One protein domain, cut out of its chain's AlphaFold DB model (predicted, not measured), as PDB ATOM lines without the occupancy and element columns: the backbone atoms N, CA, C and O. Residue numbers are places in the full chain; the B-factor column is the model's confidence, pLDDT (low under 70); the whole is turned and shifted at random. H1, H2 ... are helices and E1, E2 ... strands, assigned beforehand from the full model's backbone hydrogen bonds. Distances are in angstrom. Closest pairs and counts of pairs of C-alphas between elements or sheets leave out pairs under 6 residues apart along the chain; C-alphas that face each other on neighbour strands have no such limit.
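Overview. This is residues 21 to 188 of the 189 residues of an uncharacterized protein of Bacteroidales bacterium (UniProt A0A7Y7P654). A small, strongly twisted sheet of four strands, with H1 over one face, forms a head, and a long helical hairpin of H2 and H3 sticks out from it as a stalk. After the sheet, H4, H5 and H6 follow one another out from the head; H5 and H6 pack on the hairpin. The printed part has 168 residues, with six named helices and four named strands in the order H1 E1 H2 H3 E2 E3 E4 H4 H5 H6. The sheet, E1 E2 E3 E4, is antiparallel, and the class is mixed, helices and strands. The whole is loose, with a radius of gyration of the C-alphas of 22.3 A, and elongated, spanning 69 by 37 by 23 A.

Arrangement. H1, residues 22 to 34, is on the sheet of E1, residues 38 to 48, E2, residues 117 to 128, E3, residues 131 to 141, and E4, residues 148 to 152: two layers, a helix on one face of a sheet. Its height over the sheet is 6.5 A, and it lies over E2, slantwise at 38 degrees on the local plane. E1 bends by 79 degrees at residue 45; N 44 and O 121 join it to E2 within hydrogen-bond range, at 3.0 A. E2, E3 and E4 form a meander, each strand the antiparallel neighbour of the one before, with N 122 and O 137 at 2.8 A and N 140 and O 149 at 2.8 A. H2, residues 50 to 80, only grazes the sheet with residues 50 to 54. It forms a helical hairpin with H3, residues 84 to 109: they touch, closest at the C-alphas of Ile 78 and Ile 87, 5.3 A, at a shallow tilt of 12 degrees, opposite ways. H4, residues 155 to 162, only grazes the sheet with residues 157 to 162. H5, residues 164 to 171, touches residues 61 to 68 of H2, closest at the C-alphas of Val 64 and Ser 171, 5.7 A. H6, residues 175 to 186, touches residues 88 to 95 of H3, closest at the C-alphas of Tyr 91 and Leu 178, 7.1 A, at a steep tilt of 41 degrees. In the six helices every O i to N i+4 pair is within hydrogen-bond range.

Along the chain. H1 begins at C-alpha 22, (-7.473, 46.149, -14.737). H2 is 45.8 A long, H3 37.8 A, E2 31.8 A and E3 29.2 A. H6 ends at C-alpha 186, (42.227, 57.036, 25.858).

Size, cuts and confidence. The two C-alphas farthest apart are those of Asp 21 and Lys 188, 70.9 A. The printed part has no cut and no long link. Confidence is under 70 at residues 21, 82 to 85 and 187 to 188.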
ATOM      1  N   ASP A  21     -11.072  43.626 -13.091       69.62
ATOM      2  CA  ASP A  21     -10.419  44.839 -12.605       69.62
ATOM      3  C   ASP A  21      -9.054  44.910 -13.311       69.62
ATOM      4  O   ASP A  21      -8.272  43.949 -13.215       69.62
ATOM      5  N   PRO A  22      -8.749  45.996 -14.049       76.56
ATOM      6  CA  PRO A  22      -7.473  46.149 -14.737       76.56
ATOM      7  C   PRO A  22      -6.274  45.863 -13.823       76.56
ATOM      8  O   PRO A  22      -5.245  45.366 -14.283       76.56
ATOM      9  N   SER A  23      -6.425  46.123 -12.524       80.69
ATOM     10  CA  SER A  23      -5.447  45.829 -11.477       80.69
ATOM     11  C   SER A  23      -5.225  44.322 -11.304       80.69
ATOM     12  O   SER A  23      -4.084  43.864 -11.327       80.69
ATOM     13  N   THR A  24      -6.296  43.528 -11.217       84.56
ATOM     14  CA  THR A  24      -6.236  42.060 -11.093       84.56
ATOM     15  C   THR A  24      -5.627  41.415 -12.334       84.56
ATOM     16  O   THR A  24      -4.792  40.517 -12.219       84.56
ATOM     17  N   SER A  25      -5.976  41.906 -13.527       88.31
ATOM     18  CA  SER A  25      -5.377  41.433 -14.785       88.31
ATOM     19  C   SER A  25      -3.865  41.700 -14.832       88.31
ATOM     20  O   SER A  25      -3.075  40.817 -15.177       88.31
ATOM     21  N   ARG A  26      -3.433  42.889 -14.388       90.94
ATOM     22  CA  ARG A  26      -2.012  43.256 -14.267       90.94
ATOM     23  C   ARG A  26      -1.264  42.386 -13.256       90.94
ATOM     24  O   ARG A  26      -0.200  41.871 -13.587       90.94
ATOM     25  N   ILE A  27      -1.835  42.162 -12.072       93.56
ATOM     26  CA  ILE A  27      -1.268  41.280 -11.037       93.56
ATOM     27  C   ILE A  27      -1.118  39.853 -11.571       93.56
ATOM     28  O   ILE A  27      -0.067  39.235 -11.428       93.56
ATOM     29  N   LYS A  28      -2.140  39.332 -12.256       93.06
ATOM     30  CA  LYS A  28      -2.093  37.996 -12.860       93.06
ATOM     31  C   LYS A  28      -0.985  37.887 -13.910       93.06
ATOM     32  O   LYS A  28      -0.305  36.862 -13.973       93.06
ATOM     33  N   LYS A  29      -0.788  38.931 -14.721       93.25
ATOM     34  CA  LYS A  29       0.293  38.992 -15.713       93.25
ATOM     35  C   LYS A  29       1.672  38.979 -15.046       93.25
ATOM     36  O   LYS A  29       2.528  38.220 -15.493       93.25
ATOM     37  N   ASP A  30       1.867  39.754 -13.978       94.94
ATOM     38  CA  ASP A  30       3.106  39.739 -13.186       94.94
ATOM     39  C   ASP A  30       3.386  38.350 -12.598       94.94
ATOM     40  O   ASP A  30       4.441  37.767 -12.850       94.94
ATOM     41  N   LEU A  31       2.406  37.757 -11.912       95.38
ATOM     42  CA  LEU A  31       2.534  36.422 -11.322       95.38
ATOM     43  C   LEU A  31       2.867  35.349 -12.363       95.38
ATOM     44  O   LEU A  31       3.695  34.480 -12.102       95.38
ATOM     45  N   SER A  32       2.284  35.441 -13.562       94.31
ATOM     46  CA  SER A  32       2.569  34.520 -14.674       94.31
ATOM     47  C   SER A  32       3.995  34.647 -15.212       94.31
ATOM     48  O   SER A  32       4.495  33.708 -15.825       94.31
ATOM     49  N   SER A  33       4.653  35.789 -14.995       94.50
ATOM     50  CA  SER A  33       6.061  35.975 -15.361       94.50
ATOM     51  C   SER A  33       7.030  35.376 -14.333       94.50
ATOM     52  O   SER A  33       8.139  34.993 -14.696       94.50
ATOM     53  N   ARG A  34       6.607  35.262 -13.064       92.62
ATOM     54  CA  ARG A  34       7.429  34.749 -11.953       92.62
ATOM     55  C   ARG A  34       7.194  33.270 -11.650       92.62
ATOM     56  O   ARG A  34       8.105  32.594 -11.177       92.62
ATOM     57  N   TRP A  35       5.996  32.755 -11.929       93.69
ATOM     58  CA  TRP A  35       5.575  31.413 -11.533       93.69
ATOM     59  C   TRP A  35       4.939  30.640 -12.689       93.69
ATOM     60  O   TRP A  35       3.993  31.103 -13.318       93.69
ATOM     61  N   THR A  36       5.388  29.399 -12.908       89.38
ATOM     62  CA  THR A  36       4.815  28.504 -13.931       89.38
ATOM     63  C   THR A  36       3.374  28.090 -13.616       89.38
ATOM     64  O   THR A  36       2.576  27.885 -14.527       89.38
ATOM     65  N   LYS A  37       3.035  27.930 -12.329       92.31
ATOM     66  CA  LYS A  37       1.693  27.555 -11.858       92.31
ATOM     67  C   LYS A  37       1.377  28.264 -10.544       92.31
ATOM     68  O   LYS A  37       2.068  28.049  -9.544       92.31
ATOM     69  N   PHE A  38       0.309  29.055 -10.540       94.62
ATOM     70  CA  PHE A  38      -0.187  29.751  -9.356       94.62
ATOM     71  C   PHE A  38      -1.719  29.830  -9.345       94.62
ATOM     72  O   PHE A  38      -2.371  29.684 -10.379       94.62
ATOM     73  N   GLU A  39      -2.279  30.075  -8.166       94.12
ATOM     74  CA  GLU A  39      -3.711  30.261  -7.928       94.12
ATOM     75  C   GLU A  39      -3.909  31.510  -7.063       94.12
ATOM     76  O   GLU A  39      -3.403  31.567  -5.943       94.12
ATOM     77  N   ILE A  40      -4.606  32.522  -7.583       94.62
ATOM     78  CA  ILE A  40      -4.945  33.725  -6.812       94.62
ATOM     79  C   ILE A  40      -6.108  33.382  -5.882       94.62
ATOM     80  O   ILE A  40      -7.146  32.917  -6.342       94.62
ATOM     81  N   ILE A  41      -5.922  33.633  -4.588       95.94
ATOM     82  CA  ILE A  41      -6.920  33.389  -3.542       95.94
ATOM     83  C   ILE A  41      -7.664  34.678  -3.198       95.94
ATOM     84  O   ILE A  41      -8.880  34.668  -3.043       95.94
ATOM     85  N   GLU A  42      -6.943  35.794  -3.082       94.00
ATOM     86  CA  GLU A  42      -7.516  37.080  -2.689       94.00
ATOM     87  C   GLU A  42      -6.751  38.224  -3.356       94.00
ATOM     88  O   GLU A  42      -5.519  38.223  -3.384       94.00
ATOM     89  N   VAL A  43      -7.490  39.216  -3.851       94.19
ATOM     90  CA  VAL A  43      -6.964  40.532  -4.221       94.19
ATOM     91  C   VAL A  43      -7.867  41.569  -3.573       94.19
ATOM     92  O   VAL A  43      -9.069  41.590  -3.837       94.19
ATOM     93  N   LYS A  44      -7.304  42.433  -2.731       94.00
ATOM     94  CA  LYS A  44      -8.039  43.547  -2.120       94.00
ATOM     95  C   LYS A  44      -7.210  44.819  -2.133       94.00
ATOM     96  O   LYS A  44      -5.984  44.770  -2.115       94.00
ATOM     97  N   LYS A  45      -7.890  45.965  -2.153       93.50
ATOM     98  CA  LYS A  45      -7.241  47.268  -1.976       93.50
ATOM     99  C   LYS A  45      -6.657  47.359  -0.568       93.50
ATOM    100  O   LYS A  45      -7.289  46.916   0.387       93.50
ATOM    101  N   ASP A  46      -5.478  47.948  -0.472       93.50
ATOM    102  CA  ASP A  46      -4.745  48.153   0.773       93.50
ATOM    103  C   ASP A  46      -3.920  49.453   0.681       93.50
ATOM    104  O   ASP A  46      -3.968  50.173  -0.325       93.50
ATOM    105  N   SER A  47      -3.170  49.771   1.727       91.00
ATOM    106  CA  SER A  47      -2.247  50.898   1.762       91.00
ATOM    107  C   SER A  47      -0.954  50.491   2.455       91.00
ATOM    108  O   SER A  47      -0.956  50.084   3.614       91.00
ATOM    109  N   ALA A  48       0.165  50.605   1.749       91.75
ATOM    110  CA  ALA A  48       1.471  50.227   2.269       91.75
ATOM    111  C   ALA A  48       2.585  50.994   1.563       91.75
ATOM    112  O   ALA A  48       2.393  51.542   0.489       91.75
ATOM    113  N   ASN A  49       3.777  51.022   2.148       91.12
ATOM    114  CA  ASN A  49       4.938  51.781   1.671       91.12
ATOM    115  C   ASN A  49       5.791  51.039   0.609       91.12
ATOM    116  O   ASN A  49       7.016  51.011   0.705       91.12
ATOM    117  N   VAL A  50       5.183  50.386  -0.383       91.69
ATOM    118  CA  VAL A  50       5.870  49.420  -1.271       91.69
ATOM    119  C   VAL A  50       7.045  50.027  -2.060       91.69
ATOM    120  O   VAL A  50       8.191  49.578  -1.944       91.69
ATOM    121  N   ARG A  51       6.784  51.060  -2.863       91.12
ATOM    122  CA  ARG A  51       7.789  51.730  -3.700       91.12
ATOM    123  C   ARG A  51       8.723  52.562  -2.835       91.12
ATOM    124  O   ARG A  51       9.936  52.532  -3.049       91.12
ATOM    125  N   MET A  52       8.175  53.280  -1.857       89.69
ATOM    126  CA  MET A  52       8.969  54.116  -0.957       89.69
ATOM    127  C   MET A  52      10.009  53.292  -0.189       89.69
ATOM    128  O   MET A  52      11.194  53.615  -0.248       89.69
ATOM    129  N   ALA A  53       9.608  52.197   0.463       91.62
ATOM    130  CA  ALA A  53      10.526  51.347   1.219       91.62
ATOM    131  C   ALA A  53      11.624  50.756   0.328       91.62
ATOM    132  O   ALA A  53      12.802  50.803   0.679       91.62
ATOM    133  N   THR A  54      11.257  50.280  -0.864       90.88
ATOM    134  CA  THR A  54      12.217  49.755  -1.845       90.88
ATOM    135  C   THR A  54      13.262  50.806  -2.231       90.88
ATOM    136  O   THR A  54      14.460  50.519  -2.293       90.88
ATOM    137  N   ASN A  55      12.836  52.050  -2.458       90.50
ATOM    138  CA  ASN A  55      13.736  53.138  -2.834       90.50
ATOM    139  C   ASN A  55      14.610  53.616  -1.668       90.50
ATOM    140  O   ASN A  55      15.802  53.857  -1.870       90.50
ATOM    141  N   ILE A  56      14.057  53.712  -0.455       92.12
ATOM    142  CA  ILE A  56      14.836  54.054   0.742       92.12
ATOM    143  C   ILE A  56      15.920  52.998   0.969       92.12
ATOM    144  O   ILE A  56      17.075  53.368   1.162       92.12
ATOM    145  N   PHE A  57      15.593  51.707   0.865       94.81
ATOM    146  CA  PHE A  57      16.576  50.635   1.026       94.81
ATOM    147  C   PHE A  57      17.720  50.718   0.003       94.81
ATOM    148  O   PHE A  57      18.895  50.606   0.365       94.81
ATOM    149  N   ARG A  58      17.400  50.956  -1.277       92.94
ATOM    150  CA  ARG A  58      18.412  51.141  -2.334       92.94
ATOM    151  C   ARG A  58      19.335  52.318  -2.029       92.94
ATOM    152  O   ARG A  58      20.553  52.176  -2.112       92.94
ATOM    153  N   SER A  59      18.759  53.457  -1.642       94.94
ATOM    154  CA  SER A  59      19.514  54.655  -1.260       94.94
ATOM    155  C   SER A  59      20.418  54.388  -0.055       94.94
ATOM    156  O   SER A  59      21.605  54.703  -0.080       94.94
ATOM    157  N   LEU A  60      19.892  53.722   0.973       96.00
ATOM    158  CA  LEU A  60      20.632  53.366   2.179       96.00
ATOM    159  C   LEU A  60      21.814  52.439   1.884       96.00
ATOM    160  O   LEU A  60      22.912  52.667   2.383       96.00
ATOM    161  N   SER A  61      21.618  51.446   1.016       96.31
ATOM    162  CA  SER A  61      22.678  50.526   0.590       96.31
ATOM    163  C   SER A  61      23.843  51.248  -0.096       96.31
ATOM    164  O   SER A  61      24.999  50.880   0.103       96.31
ATOM    165  N   LEU A  62      23.560  52.280  -0.898       96.69
ATOM    166  CA  LEU A  62      24.592  53.121  -1.514       96.69
ATOM    167  C   LEU A  62      25.297  53.988  -0.469       96.69
ATOM    168  O   LEU A  62      26.521  54.016  -0.421       96.69
ATOM    169  N   GLN A  63      24.536  54.609   0.428       96.25
ATOM    170  CA  GLN A  63      25.096  55.456   1.479       96.25
ATOM    171  C   GLN A  63      26.014  54.687   2.435       96.25
ATOM    172  O   GLN A  63      27.012  55.243   2.882       96.25
ATOM    173  N   VAL A  64      25.719  53.414   2.727       97.44
ATOM    174  CA  VAL A  64      26.622  52.537   3.494       97.44
ATOM    175  C   VAL A  64      27.943  52.322   2.749       97.44
ATOM    176  O   VAL A  64      29.009  52.409   3.355       97.44
ATOM    177  N   LYS A  65      27.904  52.101   1.430       96.38
ATOM    178  CA  LYS A  65      29.125  51.959   0.621       96.38
ATOM    179  C   LYS A  65      29.948  53.246   0.608       96.38
ATOM    180  O   LYS A  65      31.153  53.189   0.840       96.38
ATOM    181  N   ASP A  66      29.303  54.388   0.395       96.38
ATOM    182  CA  ASP A  66      29.971  55.694   0.376       96.38
ATOM    183  C   ASP A  66      30.588  56.026   1.742       96.38
ATOM    184  O   ASP A  66      31.729  56.484   1.826       96.38
ATOM    185  N   ALA A  67      29.872  55.718   2.828       96.12
ATOM    186  CA  ALA A  67      30.392  55.831   4.185       96.12
ATOM    187  C   ALA A  67      31.637  54.961   4.388       96.12
ATOM    188  O   ALA A  67      32.635  55.447   4.914       96.12
ATOM    189  N   ASN A  68      31.631  53.714   3.912       96.12
ATOM    190  CA  ASN A  68      32.793  52.831   4.012       96.12
ATOM    191  C   ASN A  68      34.010  53.357   3.242       96.12
ATOM    192  O   ASN A  68      35.137  53.194   3.712       96.12
ATOM    193  N   VAL A  69      33.809  54.023   2.103       95.94
ATOM    194  CA  VAL A  69      34.898  54.698   1.375       95.94
ATOM    195  C   VAL A  69      35.463  55.861   2.195       95.94
ATOM    196  O   VAL A  69      36.681  55.961   2.351       95.94
ATOM    197  N   ALA A  70      34.604  56.706   2.770       94.56
ATOM    198  CA  ALA A  70      35.029  57.836   3.600       94.56
ATOM    199  C   ALA A  70      35.754  57.388   4.885       94.56
ATOM    200  O   ALA A  70      36.761  57.983   5.289       94.56
ATOM    201  N   ILE A  71      35.277  56.306   5.509       95.12
ATOM    202  CA  ILE A  71      35.914  55.691   6.678       95.12
ATOM    203  C   ILE A  71      37.294  55.158   6.297       95.12
ATOM    204  O   ILE A  71      38.269  55.486   6.968       95.12
ATOM    205  N   LEU A  72      37.406  54.410   5.196       94.31
ATOM    206  CA  LEU A  72      38.685  53.874   4.732       94.31
ATOM    207  C   LEU A  72      39.707  54.984   4.448       94.31
ATOM    208  O   LEU A  72      40.857  54.884   4.867       94.31
ATOM    209  N   GLN A  73      39.291  56.074   3.798       92.88
ATOM    210  CA  GLN A  73      40.155  57.239   3.575       92.88
ATOM    211  C   GLN A  73      40.634  57.859   4.895       92.88
ATOM    212  O   GLN A  73      41.806  58.212   5.032       92.88
ATOM    213  N   SER A  74      39.747  57.961   5.885       92.38
ATOM    214  CA  SER A  74      40.086  58.482   7.213       92.38
ATOM    215  C   SER A  74      41.052  57.557   7.965       92.38
ATOM    216  O   SER A  74      41.974  58.043   8.616       92.38
ATOM    217  N   LEU A  75      40.904  56.235   7.829       92.44
ATOM    218  CA  LEU A  75      41.831  55.245   8.390       92.44
ATOM    219  C   LEU A  75      43.225  55.351   7.754       92.44
ATOM    220  O   LEU A  75      44.213  55.456   8.476       92.44
ATOM    221  N   ILE A  76      43.305  55.441   6.424       90.25
ATOM    222  CA  ILE A  76      44.573  55.653   5.700       90.25
ATOM    223  C   ILE A  76      45.248  56.958   6.154       90.25
ATOM    224  O   ILE A  76      46.464  57.018   6.342       90.25
ATOM    225  N   ASN A  77      44.469  58.021   6.377       88.75
ATOM    226  CA  ASN A  77      44.996  59.283   6.895       88.75
ATOM    227  C   ASN A  77      45.568  59.148   8.313       88.75
ATOM    228  O   ASN A  77      46.550  59.819   8.625       88.75
ATOM    229  N   ILE A  78      44.976  58.307   9.162       89.25
ATOM    230  CA  ILE A  78      45.491  58.019  10.506       89.25
ATOM    231  C   ILE A  78      46.814  57.256  10.422       89.25
ATOM    232  O   ILE A  78      47.755  57.606  11.130       89.25
ATOM    233  N   GLU A  79      46.913  56.257   9.545       86.38
ATOM    234  CA  GLU A  79      48.140  55.469   9.362       86.38
ATOM    235  C   GLU A  79      49.307  56.318   8.840       86.38
ATOM    236  O   GLU A  79      50.442  56.174   9.296       86.38
ATOM    237  N   ASN A  80      49.027  57.250   7.925       85.25
ATOM    238  CA  ASN A  80      50.049  58.081   7.289       85.25
ATOM    239  C   ASN A  80      50.494  59.295   8.125       85.25
ATOM    240  O   ASN A  80      51.554  59.870   7.858       85.25
ATOM    241  N   LYS A  81      49.708  59.737   9.116       76.50
ATOM    242  CA  LYS A  81      49.989  60.968   9.879       76.50
ATOM    243  C   LYS A  81      50.585  60.668  11.260       76.50
ATOM    244  O   LYS A  81      50.012  59.945  12.061       76.50
ATOM    245  N   LYS A  82      51.714  61.317  11.582       62.34
ATOM    246  CA  LYS A  82      52.427  61.181  12.874       62.34
ATOM    247  C   LYS A  82      51.932  62.121  13.995       62.34
ATOM    248  O   LYS A  82      52.383  61.985  15.129       62.34
ATOM    249  N   ALA A  83      51.036  63.071  13.707       63.44
ATOM    250  CA  ALA A  83      50.578  64.083  14.671       63.44
ATOM    251  C   ALA A  83      49.255  63.677  15.372       63.44
ATOM    252  O   ALA A  83      48.301  63.348  14.665       63.44
ATOM    253  N   PRO A  84      49.159  63.739  16.718       65.38
ATOM    254  CA  PRO A  84      47.977  63.309  17.483       65.38
ATOM    255  C   PRO A  84      46.661  64.011  17.116       65.38
ATOM    256  O   PRO A  84      45.663  63.326  16.915       65.38
ATOM    257  N   ASP A  85      46.666  65.334  16.946       69.69
ATOM    258  CA  ASP A  85      45.447  66.127  16.694       69.69
ATOM    259  C   ASP A  85      44.773  65.746  15.366       69.69
ATOM    260  O   ASP A  85      43.552  65.722  15.224       69.69
ATOM    261  N   ASN A  86      45.585  65.348  14.381       82.12
ATOM    262  CA  ASN A  86      45.088  64.816  13.118       82.12
ATOM    263  C   ASN A  86      44.425  63.439  13.291       82.12
ATOM    264  O   ASN A  86      43.516  63.114  12.532       82.12
ATOM    265  N   ILE A  87      44.866  62.621  14.249       85.62
ATOM    266  CA  ILE A  87      44.272  61.303  14.524       85.62
ATOM    267  C   ILE A  87      42.921  61.476  15.216       85.62
ATOM    268  O   ILE A  87      41.955  60.823  14.826       85.62
ATOM    269  N   GLU A  88      42.833  62.379  16.195       88.81
ATOM    270  CA  GLU A  88      41.588  62.660  16.912       88.81
ATOM    271  C   GLU A  88      40.498  63.200  15.978       88.81
ATOM    272  O   GLU A  88      39.385  62.674  15.967       88.81
ATOM    273  N   GLN A  89      40.822  64.165  15.111       90.56
ATOM    274  CA  GLN A  89      39.842  64.690  14.155       90.56
ATOM    275  C   GLN A  89      39.340  63.610  13.183       90.56
ATOM    276  O   GLN A  89      38.140  63.526  12.914       90.56
ATOM    277  N   ASN A  90      40.231  62.757  12.661       91.19
ATOM    278  CA  ASN A  90      39.817  61.648  11.793       91.19
ATOM    279  C   ASN A  90      38.972  60.617  12.556       91.19
ATOM    280  O   ASN A  90      37.994  60.117  12.007       91.19
ATOM    281  N   TYR A  91      39.291  60.338  13.824       92.50
ATOM    282  CA  TYR A  91      38.463  59.493  14.686       92.50
ATOM    283  C   TYR A  91      37.045  60.063  14.851       92.50
ATOM    284  O   TYR A  91      36.073  59.338  14.641       92.50
ATOM    285  N   ILE A  92      36.915  61.359  15.168       92.12
ATOM    286  CA  ILE A  92      35.614  62.038  15.311       92.12
ATOM    287  C   ILE A  92      34.814  61.959  14.005       92.12
ATOM    288  O   ILE A  92      33.607  61.708  14.038       92.12
ATOM    289  N   ASN A  93      35.475  62.132  12.856       93.12
ATOM    290  CA  ASN A  93      34.831  62.017  11.549       93.12
ATOM    291  C   ASN A  93      34.270  60.605  11.332       93.12
ATOM    292  O   ASN A  93      33.094  60.469  10.998       93.12
ATOM    293  N   ILE A  94      35.075  59.565  11.582       94.62
ATOM    294  CA  ILE A  94      34.648  58.166  11.449       94.62
ATOM    295  C   ILE A  94      33.469  57.863  12.390       94.62
ATOM    296  O   ILE A  94      32.455  57.329  11.943       94.62
ATOM    297  N   ASP A  95      33.567  58.228  13.674       94.44
ATOM    298  CA  ASP A  95      32.501  58.018  14.669       94.44
ATOM    299  C   ASP A  95      31.192  58.716  14.259       94.44
ATOM    300  O   ASP A  95      30.110  58.131  14.326       94.44
ATOM    301  N   THR A  96      31.294  59.946  13.751       95.38
ATOM    302  CA  THR A  96      30.148  60.701  13.231       95.38
ATOM    303  C   THR A  96      29.523  60.011  12.018       95.38
ATOM    304  O   THR A  96      28.300  59.893  11.934       95.38
ATOM    305  N   THR A  97      30.338  59.509  11.085       95.88
ATOM    306  CA  THR A  97      29.854  58.745   9.929       95.88
ATOM    307  C   THR A  97      29.089  57.493  10.366       95.88
ATOM    308  O   THR A  97      27.981  57.274   9.871       95.88
ATOM    309  N   TYR A  98      29.606  56.722  11.329       94.56
ATOM    310  CA  TYR A  98      28.905  55.550  11.868       94.56
ATOM    311  C   TYR A  98      27.563  55.907  12.496       94.56
ATOM    312  O   TYR A  98      26.548  55.315  12.135       94.56
ATOM    313  N   LYS A  99      27.530  56.904  13.387       94.94
ATOM    314  CA  LYS A  99      26.287  57.349  14.037       94.94
ATOM    315  C   LYS A  99      25.238  57.795  13.021       94.94
ATOM    316  O   LYS A  99      24.063  57.462  13.159       94.94
ATOM    317  N   ASN A 100      25.664  58.493  11.967       96.56
ATOM    318  CA  ASN A 100      24.774  58.909  10.889       96.56
ATOM    319  C   ASN A 100      24.202  57.714  10.114       96.56
ATOM    320  O   ASN A 100      23.012  57.709   9.802       96.56
ATOM    321  N   ILE A 101      25.019  56.705   9.795       96.44
ATOM    322  CA  ILE A 101      24.546  55.483   9.127       96.44
ATOM    323  C   ILE A 101      23.607  54.690  10.035       96.44
ATOM    324  O   ILE A 101      22.526  54.310   9.590       96.44
ATOM    325  N   GLN A 102      23.960  54.518  11.308       95.38
ATOM    326  CA  GLN A 102      23.125  53.839  12.292       95.38
ATOM    327  C   GLN A 102      21.745  54.497  12.406       95.38
ATOM    328  O   GLN A 102      20.734  53.826  12.234       95.38
ATOM    329  N   GLY A 103      21.690  55.823  12.566       96.06
ATOM    330  CA  GLY A 103      20.416  56.541  12.629       96.06
ATOM    331  C   GLY A 103      19.557  56.355  11.373       96.06
ATOM    332  O   GLY A 103      18.333  56.280  11.456       96.06
ATOM    333  N   LYS A 104      20.171  56.229  10.190       95.25
ATOM    334  CA  LYS A 104      19.441  55.944   8.946       95.25
ATOM    335  C   LYS A 104      18.928  54.505   8.876       95.25
ATOM    336  O   LYS A 104      17.806  54.307   8.410       95.25
ATOM    337  N   LEU A 105      19.711  53.528   9.341       95.12
ATOM    338  CA  LEU A 105      19.286  52.127   9.442       95.12
ATOM    339  C   LEU A 105      18.084  51.995  10.387       95.12
ATOM    340  O   LEU A 105      17.059  51.431  10.002       95.12
ATOM    341  N   ASP A 106      18.168  52.606  11.567       94.69
ATOM    342  CA  ASP A 106      17.091  52.605  12.560       94.69
ATOM    343  C   ASP A 106      15.831  53.296  12.020       94.69
ATOM    344  O   ASP A 106      14.710  52.804  12.174       94.69
ATOM    345  N   ASN A 107      15.992  54.420  11.317       93.19
ATOM    346  CA  ASN A 107      14.871  55.112  10.683       93.19
ATOM    347  C   ASN A 107      14.179  54.260   9.613       93.19
ATOM    348  O   ASN A 107      12.952  54.315   9.500       93.19
ATOM    349  N   PHE A 108      14.937  53.476   8.842       94.50
ATOM    350  CA  PHE A 108      14.373  52.572   7.844       94.50
ATOM    351  C   PHE A 108      13.604  51.413   8.484       94.50
ATOM    352  O   PHE A 108      12.485  51.126   8.059       94.50
ATOM    353  N   LEU A 109      14.141  50.795   9.540       91.38
ATOM    354  CA  LEU A 109      13.434  49.739  10.274       91.38
ATOM    355  C   LEU A 109      12.086  50.222  10.823       91.38
ATOM    356  O   LEU A 109      11.100  49.495  10.767       91.38
ATOM    357  N   ASN A 110      12.023  51.483  11.253       89.50
ATOM    358  CA  ASN A 110      10.811  52.124  11.763       89.50
ATOM    359  C   ASN A 110       9.919  52.747  10.669       89.50
ATOM    360  O   ASN A 110       9.066  53.589  10.971       89.50
ATOM    361  N   SER A 111      10.140  52.417   9.391       87.25
ATOM    362  CA  SER A 111       9.419  53.027   8.263       87.25
ATOM    363  C   SER A 111       8.254  52.201   7.724       87.25
ATOM    364  O   SER A 111       7.529  52.717   6.875       87.25
ATOM    365  N   GLU A 112       8.037  50.976   8.224       84.00
ATOM    366  CA  GLU A 112       7.029  50.014   7.736       84.00
ATOM    367  C   GLU A 112       5.647  50.645   7.487       84.00
ATOM    368  O   GLU A 112       5.029  50.407   6.451       84.00
ATOM    369  N   SER A 113       5.192  51.495   8.408       81.00
ATOM    370  CA  SER A 113       3.873  52.134   8.380       81.00
ATOM    371  C   SER A 113       3.892  53.612   7.962       81.00
ATOM    372  O   SER A 113       2.870  54.293   8.040       81.00
ATOM    373  N   LYS A 114       5.033  54.148   7.517       84.44
ATOM    374  CA  LYS A 114       5.171  55.564   7.129       84.44
ATOM    375  C   LYS A 114       4.983  55.749   5.625       84.44
ATOM    376  O   LYS A 114       5.415  54.911   4.841       84.44
ATOM    377  N   ASN A 115       4.420  56.895   5.225       82.19
ATOM    378  CA  ASN A 115       4.250  57.293   3.818       82.19
ATOM    379  C   ASN A 115       3.543  56.218   2.972       82.19
ATOM    380  O   ASN A 115       4.038  55.825   1.915       82.19
ATOM    381  N   MET A 116       2.415  55.710   3.472       89.00
ATOM    382  CA  MET A 116       1.663  54.657   2.795       89.00
ATOM    383  C   MET A 116       1.103  55.150   1.454       89.00
ATOM    384  O   MET A 116       0.608  56.273   1.344       89.00
ATOM    385  N   GLU A 117       1.177  54.297   0.440       89.38
ATOM    386  CA  GLU A 117       0.644  54.528  -0.899       89.38
ATOM    387  C   GLU A 117      -0.448  53.499  -1.201       89.38
ATOM    388  O   GLU A 117      -0.407  52.369  -0.713       89.38
ATOM    389  N   SER A 118      -1.445  53.899  -1.999       90.25
ATOM    390  CA  SER A 118      -2.516  52.991  -2.414       90.25
ATOM    391  C   SER A 118      -1.931  51.797  -3.163       90.25
ATOM    392  O   SER A 118      -1.224  51.961  -4.159       90.25
ATOM    393  N   CYS A 119      -2.241  50.596  -2.689       93.25
ATOM    394  CA  CYS A 119      -1.716  49.350  -3.224       93.25
ATOM    395  C   CYS A 119      -2.783  48.246  -3.187       93.25
ATOM    396  O   CYS A 119      -3.942  48.477  -2.834       93.25
ATOM    397  N   PHE A 120      -2.391  47.033  -3.563       94.81
ATOM    398  CA  PHE A 120      -3.224  45.841  -3.457       94.81
ATOM    399  C   PHE A 120      -2.532  44.787  -2.607       94.81
ATOM    400  O   PHE A 120      -1.377  44.455  -2.862       94.81
ATOM    401  N   TYR A 121      -3.244  44.234  -1.635       96.50
ATOM    402  CA  TYR A 121      -2.851  42.990  -0.993       96.50
ATOM    403  C   TYR A 121      -3.264  41.822  -1.884       96.50
ATOM    404  O   TYR A 121      -4.413  41.748  -2.334       96.50
ATOM    405  N   VAL A 122      -2.328  40.910  -2.122       97.44
ATOM    406  CA  VAL A 122      -2.512  39.740  -2.977       97.44
ATOM    407  C   VAL A 122      -2.085  38.498  -2.213       97.44
ATOM    408  O   VAL A 122      -0.920  38.354  -1.838       97.44
ATOM    409  N   LYS A 123      -3.026  37.572  -2.033       97.69
ATOM    410  CA  LYS A 123      -2.772  36.236  -1.496       97.69
ATOM    411  C   LYS A 123      -2.908  35.212  -2.604       97.69
ATOM    412  O   LYS A 123      -3.924  35.172  -3.300       97.69
ATOM    413  N   TYR A 124      -1.898  34.369  -2.762       96.69
ATOM    414  CA  TYR A 124      -1.864  33.369  -3.820       96.69
ATOM    415  C   TYR A 124      -1.118  32.105  -3.384       96.69
ATOM    416  O   TYR A 124      -0.352  32.109  -2.421       96.69
ATOM    417  N   LEU A 125      -1.368  30.998  -4.078       96.81
ATOM    418  CA  LEU A 125      -0.682  29.725  -3.878       96.81
ATOM    419  C   LEU A 125       0.248  29.463  -5.061       96.81
ATOM    420  O   LEU A 125      -0.193  29.501  -6.207       96.81
ATOM    421  N   VAL A 126       1.512  29.147  -4.792       95.56
ATOM    422  CA  VAL A 126       2.487  28.713  -5.806       95.56
ATOM    423  C   VAL A 126       2.627  27.200  -5.752       95.56
ATOM    424  O   VAL A 126       2.778  26.634  -4.670       95.56
ATOM    425  N   SER A 127       2.600  26.534  -6.906       92.75
ATOM    426  CA  SER A 127       2.839  25.086  -6.970       92.75
ATOM    427  C   SER A 127       4.330  24.788  -7.148       92.75
ATOM    428  O   SER A 127       4.895  25.094  -8.196       92.75
ATOM    429  N   VAL A 128       4.955  24.156  -6.153       90.75
ATOM    430  CA  VAL A 128       6.361  23.717  -6.179       90.75
ATOM    431  C   VAL A 128       6.415  22.233  -5.829       90.75
ATOM    432  O   VAL A 128       6.055  21.859  -4.716       90.75
ATOM    433  N   ASN A 129       6.865  21.386  -6.765       84.06
ATOM    434  CA  ASN A 129       6.976  19.929  -6.581       84.06
ATOM    435  C   ASN A 129       5.714  19.320  -5.938       84.06
ATOM    436  O   ASN A 129       5.784  18.714  -4.873       84.06
ATOM    437  N   GLU A 130       4.551  19.575  -6.552       84.69
ATOM    438  CA  GLU A 130       3.214  19.119  -6.113       84.69
ATOM    439  C   GLU A 130       2.683  19.740  -4.806       84.69
ATOM    440  O   GLU A 130       1.499  19.606  -4.497       84.69
ATOM    441  N   LYS A 131       3.500  20.502  -4.069       90.75
ATOM    442  CA  LYS A 131       3.063  21.259  -2.888       90.75
ATOM    443  C   LYS A 131       2.558  22.644  -3.282       90.75
ATOM    444  O   LYS A 131       3.163  23.321  -4.111       90.75
ATOM    445  N   LYS A 132       1.478  23.098  -2.637       93.19
ATOM    446  CA  LYS A 132       0.994  24.484  -2.722       93.19
ATOM    447  C   LYS A 132       1.576  25.304  -1.570       93.19
ATOM    448  O   LYS A 132       1.290  25.021  -0.411       93.19
ATOM    449  N   ILE A 133       2.389  26.306  -1.889       94.75
ATOM    450  CA  ILE A 133       3.021  27.206  -0.920       94.75
ATOM    451  C   ILE A 133       2.250  28.531  -0.915       94.75
ATOM    452  O   ILE A 133       2.160  29.162  -1.973       94.75
ATOM    453  N   PRO A 134       1.699  28.972   0.229       95.88
ATOM    454  CA  PRO A 134       1.035  30.263   0.318       95.88
ATOM    455  C   PRO A 134       2.042  31.413   0.252       95.88
ATOM    456  O   PRO A 134       3.119  31.357   0.848       95.88
ATOM    457  N   LYS A 135       1.665  32.463  -0.471       96.75
ATOM    458  CA  LYS A 135       2.402  33.716  -0.605       96.75
ATOM    459  C   LYS A 135       1.450  34.888  -0.412       96.75
ATOM    460  O   LYS A 135       0.292  34.840  -0.832       96.75
ATOM    461  N   GLU A 136       1.963  35.928   0.232       98.00
ATOM    462  CA  GLU A 136       1.241  37.158   0.527       98.00
ATOM    463  C   GLU A 136       2.141  38.349   0.189       98.00
ATOM    464  O   GLU A 136       3.269  38.456   0.672       98.00
ATOM    465  N   GLU A 137       1.657  39.228  -0.680       96.94
ATOM    466  CA  GLU A 137       2.430  40.334  -1.242       96.94
ATOM    467  C   GLU A 137       1.575  41.602  -1.345       96.94
ATOM    468  O   GLU A 137       0.351  41.549  -1.466       96.94
ATOM    469  N   LEU A 138       2.242  42.751  -1.325       96.19
ATOM    470  CA  LEU A 138       1.668  44.074  -1.533       96.19
ATOM    471  C   LEU A 138       2.139  44.612  -2.884       96.19
ATOM    472  O   LEU A 138       3.343  44.676  -3.125       96.19
ATOM    473  N   TYR A 139       1.204  45.014  -3.742       95.50
ATOM    474  CA  TYR A 139       1.445  45.470  -5.112       95.50
ATOM    475  C   TYR A 139       1.124  46.949  -5.258       95.50
ATOM    476  O   TYR A 139      -0.034  47.361  -5.171       95.50
ATOM    477  N   PHE A 140       2.142  47.741  -5.557       94.44
ATOM    478  CA  PHE A 140       1.980  49.078  -6.100       94.44
ATOM    479  C   PHE A 140       1.928  48.995  -7.628       94.44
ATOM    480  O   PHE A 140       2.864  48.506  -8.262       94.44
ATOM    481  N   ILE A 141       0.835  49.481  -8.214       91.88
ATOM    482  CA  ILE A 141       0.639  49.529  -9.665       91.88
ATOM    483  C   ILE A 141       0.658  50.993 -10.087       91.88
ATOM    484  O   ILE A 141      -0.216  51.773  -9.707       91.88
ATOM    485  N   ASN A 142       1.639  51.376 -10.898       88.94
ATOM    486  CA  ASN A 142       1.689  52.713 -11.458       88.94
ATOM    487  C   ASN A 142       0.625  52.852 -12.558       88.94
ATOM    488  O   ASN A 142       0.675  52.203 -13.608       88.94
ATOM    489  N   ASN A 143      -0.352  53.725 -12.328       84.56
ATOM    490  CA  ASN A 143      -1.453  53.944 -13.264       84.56
ATOM    491  C   ASN A 143      -1.015  54.625 -14.570       84.56
ATOM    492  O   ASN A 143      -1.706  54.479 -15.574       84.56
ATOM    493  N   GLN A 144       0.116  55.335 -14.573       85.44
ATOM    494  CA  GLN A 144       0.577  56.112 -15.727       85.44
ATOM    495  C   GLN A 144       1.281  55.248 -16.777       85.44
ATOM    496  O   GLN A 144       1.027  55.408 -17.965       85.44
ATOM    497  N   ASN A 145       2.157  54.337 -16.349       87.44
ATOM    498  CA  ASN A 145       2.988  53.534 -17.255       87.44
ATOM    499  C   ASN A 145       2.780  52.018 -17.112       87.44
ATOM    500  O   ASN A 145       3.256  51.254 -17.944       87.44
ATOM    501  N   GLY A 146       2.029  51.577 -16.100       83.56
ATOM    502  CA  GLY A 146       1.770  50.163 -15.855       83.56
ATOM    503  C   GLY A 146       2.858  49.428 -15.081       83.56
ATOM    504  O   GLY A 146       2.716  48.219 -14.911       83.56
ATOM    505  N   ASP A 147       3.886  50.124 -14.588       89.50
ATOM    506  CA  ASP A 147       4.938  49.510 -13.781       89.50
ATOM    507  C   ASP A 147       4.359  48.896 -12.506       89.50
ATOM    508  O   ASP A 147       3.524  49.496 -11.823       89.50
ATOM    509  N   ILE A 148       4.841  47.703 -12.172       92.06
ATOM    510  CA  ILE A 148       4.461  46.980 -10.964       92.06
ATOM    511  C   ILE A 148       5.677  46.914 -10.057       92.06
ATOM    512  O   ILE A 148       6.763  46.505 -10.466       92.06
ATOM    513  N   ILE A 149       5.485  47.318  -8.807       92.81
ATOM    514  CA  ILE A 149       6.450  47.111  -7.735       92.81
ATOM    515  C   ILE A 149       5.718  46.311  -6.674       92.81
ATOM    516  O   ILE A 149       4.653  46.724  -6.220       92.81
ATOM    517  N   HIS A 150       6.276  45.174  -6.279       94.19
ATOM    518  CA  HIS A 150       5.702  44.342  -5.235       94.19
ATOM    519  C   HIS A 150       6.722  44.068  -4.131       94.19
ATOM    520  O   HIS A 150       7.933  44.116  -4.357       94.19
ATOM    521  N   ARG A 151       6.226  43.776  -2.930       94.31
ATOM    522  CA  ARG A 151       7.028  43.270  -1.810       94.31
ATOM    523  C   ARG A 151       6.231  42.270  -0.972       94.31
ATOM    524  O   ARG A 151       5.002  42.340  -1.007       94.31
ATOM    525  N   PRO A 152       6.877  41.399  -0.182       96.00
ATOM    526  CA  PRO A 152       6.186  40.591   0.817       96.00
ATOM    527  C   PRO A 152       5.328  41.452   1.749       96.00
ATOM    528  O   PRO A 152       5.722  42.567   2.116       96.00
ATOM    529  N   SER A 153       4.160  40.932   2.137       95.06
ATOM    530  CA  SER A 153       3.294  41.593   3.122       95.06
ATOM    531  C   SER A 153       3.998  41.700   4.476       95.06
ATOM    532  O   SER A 153       4.022  42.768   5.087       95.06
ATOM    533  N   ASN A 154       4.647  40.614   4.899       95.00
ATOM    534  CA  ASN A 154       5.435  40.555   6.116       95.00
ATOM    535  C   ASN A 154       6.741  41.354   5.972       95.00
ATOM    536  O   ASN A 154       7.557  41.096   5.086       95.00
ATOM    537  N   TRP A 155       6.964  42.309   6.877       93.62
ATOM    538  CA  TRP A 155       8.148  43.170   6.840       93.62
ATOM    539  C   TRP A 155       9.463  42.411   7.013       93.62
ATOM    540  O   TRP A 155      10.437  42.717   6.335       93.62
ATOM    541  N   LYS A 156       9.502  41.384   7.866       94.75
ATOM    542  CA  LYS A 156      10.707  40.570   8.066       94.75
ATOM    543  C   LYS A 156      11.076  39.805   6.795       94.75
ATOM    544  O   LYS A 156      12.252  39.762   6.442       94.75
ATOM    545  N   ASP A 157      10.088  39.252   6.097       95.69
ATOM    546  CA  ASP A 157      10.317  38.582   4.812       95.69
ATOM    547  C   ASP A 157      10.823  39.577   3.765       95.69
ATOM    548  O   ASP A 157      11.783  39.287   3.055       95.69
ATOM    549  N   PHE A 158      10.255  40.787   3.733       95.25
ATOM    550  CA  PHE A 158      10.746  41.865   2.880       95.25
ATOM    551  C   PHE A 158      12.203  42.247   3.190       95.25
ATOM    552  O   PHE A 158      13.016  42.334   2.272       95.25
ATOM    553  N   LEU A 159      12.568  42.423   4.465       95.56
ATOM    554  CA  LEU A 159      13.953  42.695   4.872       95.56
ATOM    555  C   LEU A 159      14.906  41.571   4.438       95.56
ATOM    556  O   LEU A 159      16.022  41.842   3.991       95.56
ATOM    557  N   ASN A 160      14.462  40.318   4.537       95.81
ATOM    558  CA  ASN A 160      15.249  39.163   4.126       95.81
ATOM    559  C   ASN A 160      15.462  39.134   2.601       95.81
ATOM    560  O   ASN A 160      16.593  38.981   2.141       95.81
ATOM    561  N   GLU A 161      14.407  39.369   1.810       94.31
ATOM    562  CA  GLU A 161      14.499  39.458   0.344       94.31
ATOM    563  C   GLU A 161      15.411  40.599  -0.122       94.31
ATOM    564  O   GLU A 161      16.170  40.444  -1.080       94.31
ATOM    565  N   LEU A 162      15.387  41.730   0.584       93.25
ATOM    566  CA  LEU A 162      16.282  42.853   0.319       93.25
ATOM    567  C   LEU A 162      17.749  42.559   0.673       93.25
ATOM    568  O   LEU A 162      18.646  43.264   0.211       93.25
ATOM    569  N   GLY A 163      18.023  41.532   1.480       94.81
ATOM    570  CA  GLY A 163      19.359  41.261   2.004       94.81
ATOM    571  C   GLY A 163      19.781  42.262   3.080       94.81
ATOM    572  O   GLY A 163      20.949  42.656   3.123       94.81
ATOM    573  N   TRP A 164      18.843  42.672   3.938       95.81
ATOM    574  CA  TRP A 164      19.058  43.614   5.042       95.81
ATOM    575  C   TRP A 164      20.299  43.290   5.883       95.81
ATOM    576  O   TRP A 164      21.133  44.167   6.107       95.81
ATOM    577  N   ASP A 165      20.490  42.021   6.252       95.69
ATOM    578  CA  ASP A 165      21.629  41.578   7.066       95.69
ATOM    579  C   ASP A 165      22.981  41.899   6.418       95.69
ATOM    580  O   ASP A 165      23.942  42.241   7.104       95.69
ATOM    581  N   LYS A 166      23.071  41.850   5.082       95.94
ATOM    582  CA  LYS A 166      24.302  42.216   4.367       95.94
ATOM    583  C   LYS A 166      24.599  43.703   4.516       95.94
ATOM    584  O   LYS A 166      25.754  44.066   4.707       95.94
ATOM    585  N   VAL A 167      23.573  44.549   4.444       96.31
ATOM    586  CA  VAL A 167      23.715  46.002   4.613       96.31
ATOM    587  C   VAL A 167      24.121  46.333   6.047       96.31
ATOM    588  O   VAL A 167      25.031  47.134   6.243       96.31
ATOM    589  N   VAL A 168      23.512  45.678   7.039       95.56
ATOM    590  CA  VAL A 168      23.880  45.840   8.454       95.56
ATOM    591  C   VAL A 168      25.328  45.417   8.692       95.56
ATOM    592  O   VAL A 168      26.098  46.188   9.258       95.56
ATOM    593  N   ASN A 169      25.735  44.245   8.206       96.56
ATOM    594  CA  ASN A 169      27.109  43.762   8.367       96.56
ATOM    595  C   ASN A 169      28.129  44.681   7.680       96.56
ATOM    596  O   ASN A 169      29.163  45.004   8.261       96.56
ATOM    597  N   GLU A 170      27.826  45.157   6.471       96.31
ATOM    598  CA  GLU A 170      28.688  46.103   5.760       96.31
ATOM    599  C   GLU A 170      28.771  47.451   6.498       96.31
ATOM    600  O   GLU A 170      29.828  48.079   6.510       96.31
ATOM    601  N   SER A 171      27.696  47.873   7.174       95.31
ATOM    602  CA  SER A 171      27.650  49.135   7.926       95.31
ATOM    603  C   SER A 171      28.521  49.167   9.178       95.31
ATOM    604  O   SER A 171      28.763  50.249   9.700       95.31
ATOM    605  N   VAL A 172      28.992  48.012   9.660       95.06
ATOM    606  CA  VAL A 172      29.862  47.881  10.845       95.06
ATOM    607  C   VAL A 172      31.252  47.343  10.497       95.06
ATOM    608  O   VAL A 172      32.030  47.003  11.388       95.06
ATOM    609  N   LYS A 173      31.580  47.277   9.203       95.31
ATOM    610  CA  LYS A 173      32.770  46.604   8.670       95.31
ATOM    611  C   LYS A 173      34.084  47.012   9.338       95.31
ATOM    612  O   LYS A 173      34.894  46.135   9.610       95.31
ATOM    613  N   TYR A 174      34.284  48.303   9.614       95.44
ATOM    614  CA  TYR A 174      35.524  48.826  10.210       95.44
ATOM    615  C   TYR A 174      35.371  49.220  11.691       95.44
ATOM    616  O   TYR A 174      36.091  50.085  12.202       95.44
ATOM    617  N   LEU A 175      34.356  48.688  12.382       92.75
ATOM    618  CA  LEU A 175      34.063  49.073  13.764       92.75
ATOM    619  C   LEU A 175      35.190  48.637  14.714       92.75
ATOM    620  O   LEU A 175      35.469  49.306  15.712       92.75
ATOM    621  N   SER A 176      35.867  47.530  14.395       94.00
ATOM    622  CA  SER A 176      36.982  47.013  15.189       94.00
ATOM    623  C   SER A 176      38.184  47.968  15.177       94.00
ATOM    624  O   SER A 176      38.766  48.272  16.219       94.00
ATOM    625  N   GLU A 177      38.490  48.535  14.015       93.12
ATOM    626  CA  GLU A 177      39.561  49.487  13.768       93.12
ATOM    627  C   GLU A 177      39.282  50.798  14.498       93.12
ATOM    628  O   GLU A 177      40.164  51.331  15.176       93.12
ATOM    629  N   LEU A 178      38.031  51.271  14.453       90.69
ATOM    630  CA  LEU A 178      37.601  52.442  15.215       90.69
ATOM    631  C   LEU A 178      37.794  52.242  16.726       90.69
ATOM    632  O   LEU A 178      38.328  53.122  17.407       90.69
ATOM    633  N   ASN A 179      37.399  51.082  17.255       91.12
ATOM    634  CA  ASN A 179      37.563  50.758  18.672       91.12
ATOM    635  C   ASN A 179      39.042  50.702  19.082       91.12
ATOM    636  O   ASN A 179      39.403  51.199  20.153       91.12
ATOM    637  N   ASN A 180      39.910  50.181  18.213       91.12
ATOM    638  CA  ASN A 180      41.356  50.174  18.431       91.12
ATOM    639  C   ASN A 180      41.935  51.595  18.487       91.12
ATOM    640  O   ASN A 180      42.758  51.895  19.356       91.12
ATOM    641  N   ILE A 181      41.497  52.491  17.596       88.94
ATOM    642  CA  ILE A 181      41.907  53.905  17.611       88.94
ATOM    643  C   ILE A 181      41.427  54.583  18.899       88.94
ATOM    644  O   ILE A 181      42.220  55.225  19.587       88.94
ATOM    645  N   LYS A 182      40.158  54.380  19.278       89.50
ATOM    646  CA  LYS A 182      39.575  54.919  20.515       89.50
ATOM    647  C   LYS A 182      40.368  54.514  21.753       89.50
ATOM    648  O   LYS A 182      40.624  55.348  22.617       89.50
ATOM    649  N   ALA A 183      40.749  53.239  21.846       88.44
ATOM    650  CA  ALA A 183      41.555  52.737  22.950       88.44
ATOM    651  C   ALA A 183      42.903  53.468  23.013       88.44
ATOM    652  O   ALA A 183      43.241  54.019  24.054       88.44
ATOM    653  N   LYS A 184      43.618  53.570  21.884       85.44
ATOM    654  CA  LYS A 184      44.906  54.282  21.798       85.44
ATOM    655  C   LYS A 184      44.812  55.758  22.198       85.44
ATOM    656  O   LYS A 184      45.747  56.268  22.806       85.44
ATOM    657  N   LEU A 185      43.707  56.435  21.874       83.19
ATOM    658  CA  LEU A 185      43.475  57.826  22.279       83.19
ATOM    659  C   LEU A 185      43.221  57.958  23.788       83.19
ATOM    660  O   LEU A 185      43.743  58.876  24.408       83.19
ATOM    661  N   LYS A 186      42.487  57.021  24.406       77.88
ATOM    662  CA  LYS A 186      42.227  57.036  25.858       77.88
ATOM    663  C   LYS A 186      43.487  56.896  26.715       77.88
ATOM    664  O   LYS A 186      43.510  57.443  27.805       77.88
ATOM    665  N   TYR A 187      44.513  56.193  26.236       59.84
ATOM    666  CA  TYR A 187      45.789  56.033  26.951       59.84
ATOM    667  C   TYR A 187      46.710  57.267  26.884       59.84
ATOM    668  O   TYR A 187      47.826  57.208  27.394       59.84
ATOM    669  N   LYS A 188      46.293  58.360  26.227       55.59
ATOM    670  CA  LYS A 188      47.061  59.615  26.144       55.59
ATOM    671  C   LYS A 188      46.615  60.707  27.127       55.59
ATOM    672  O   LYS A 188      47.314  61.714  27.211       55.59
TER     673      LYS A 188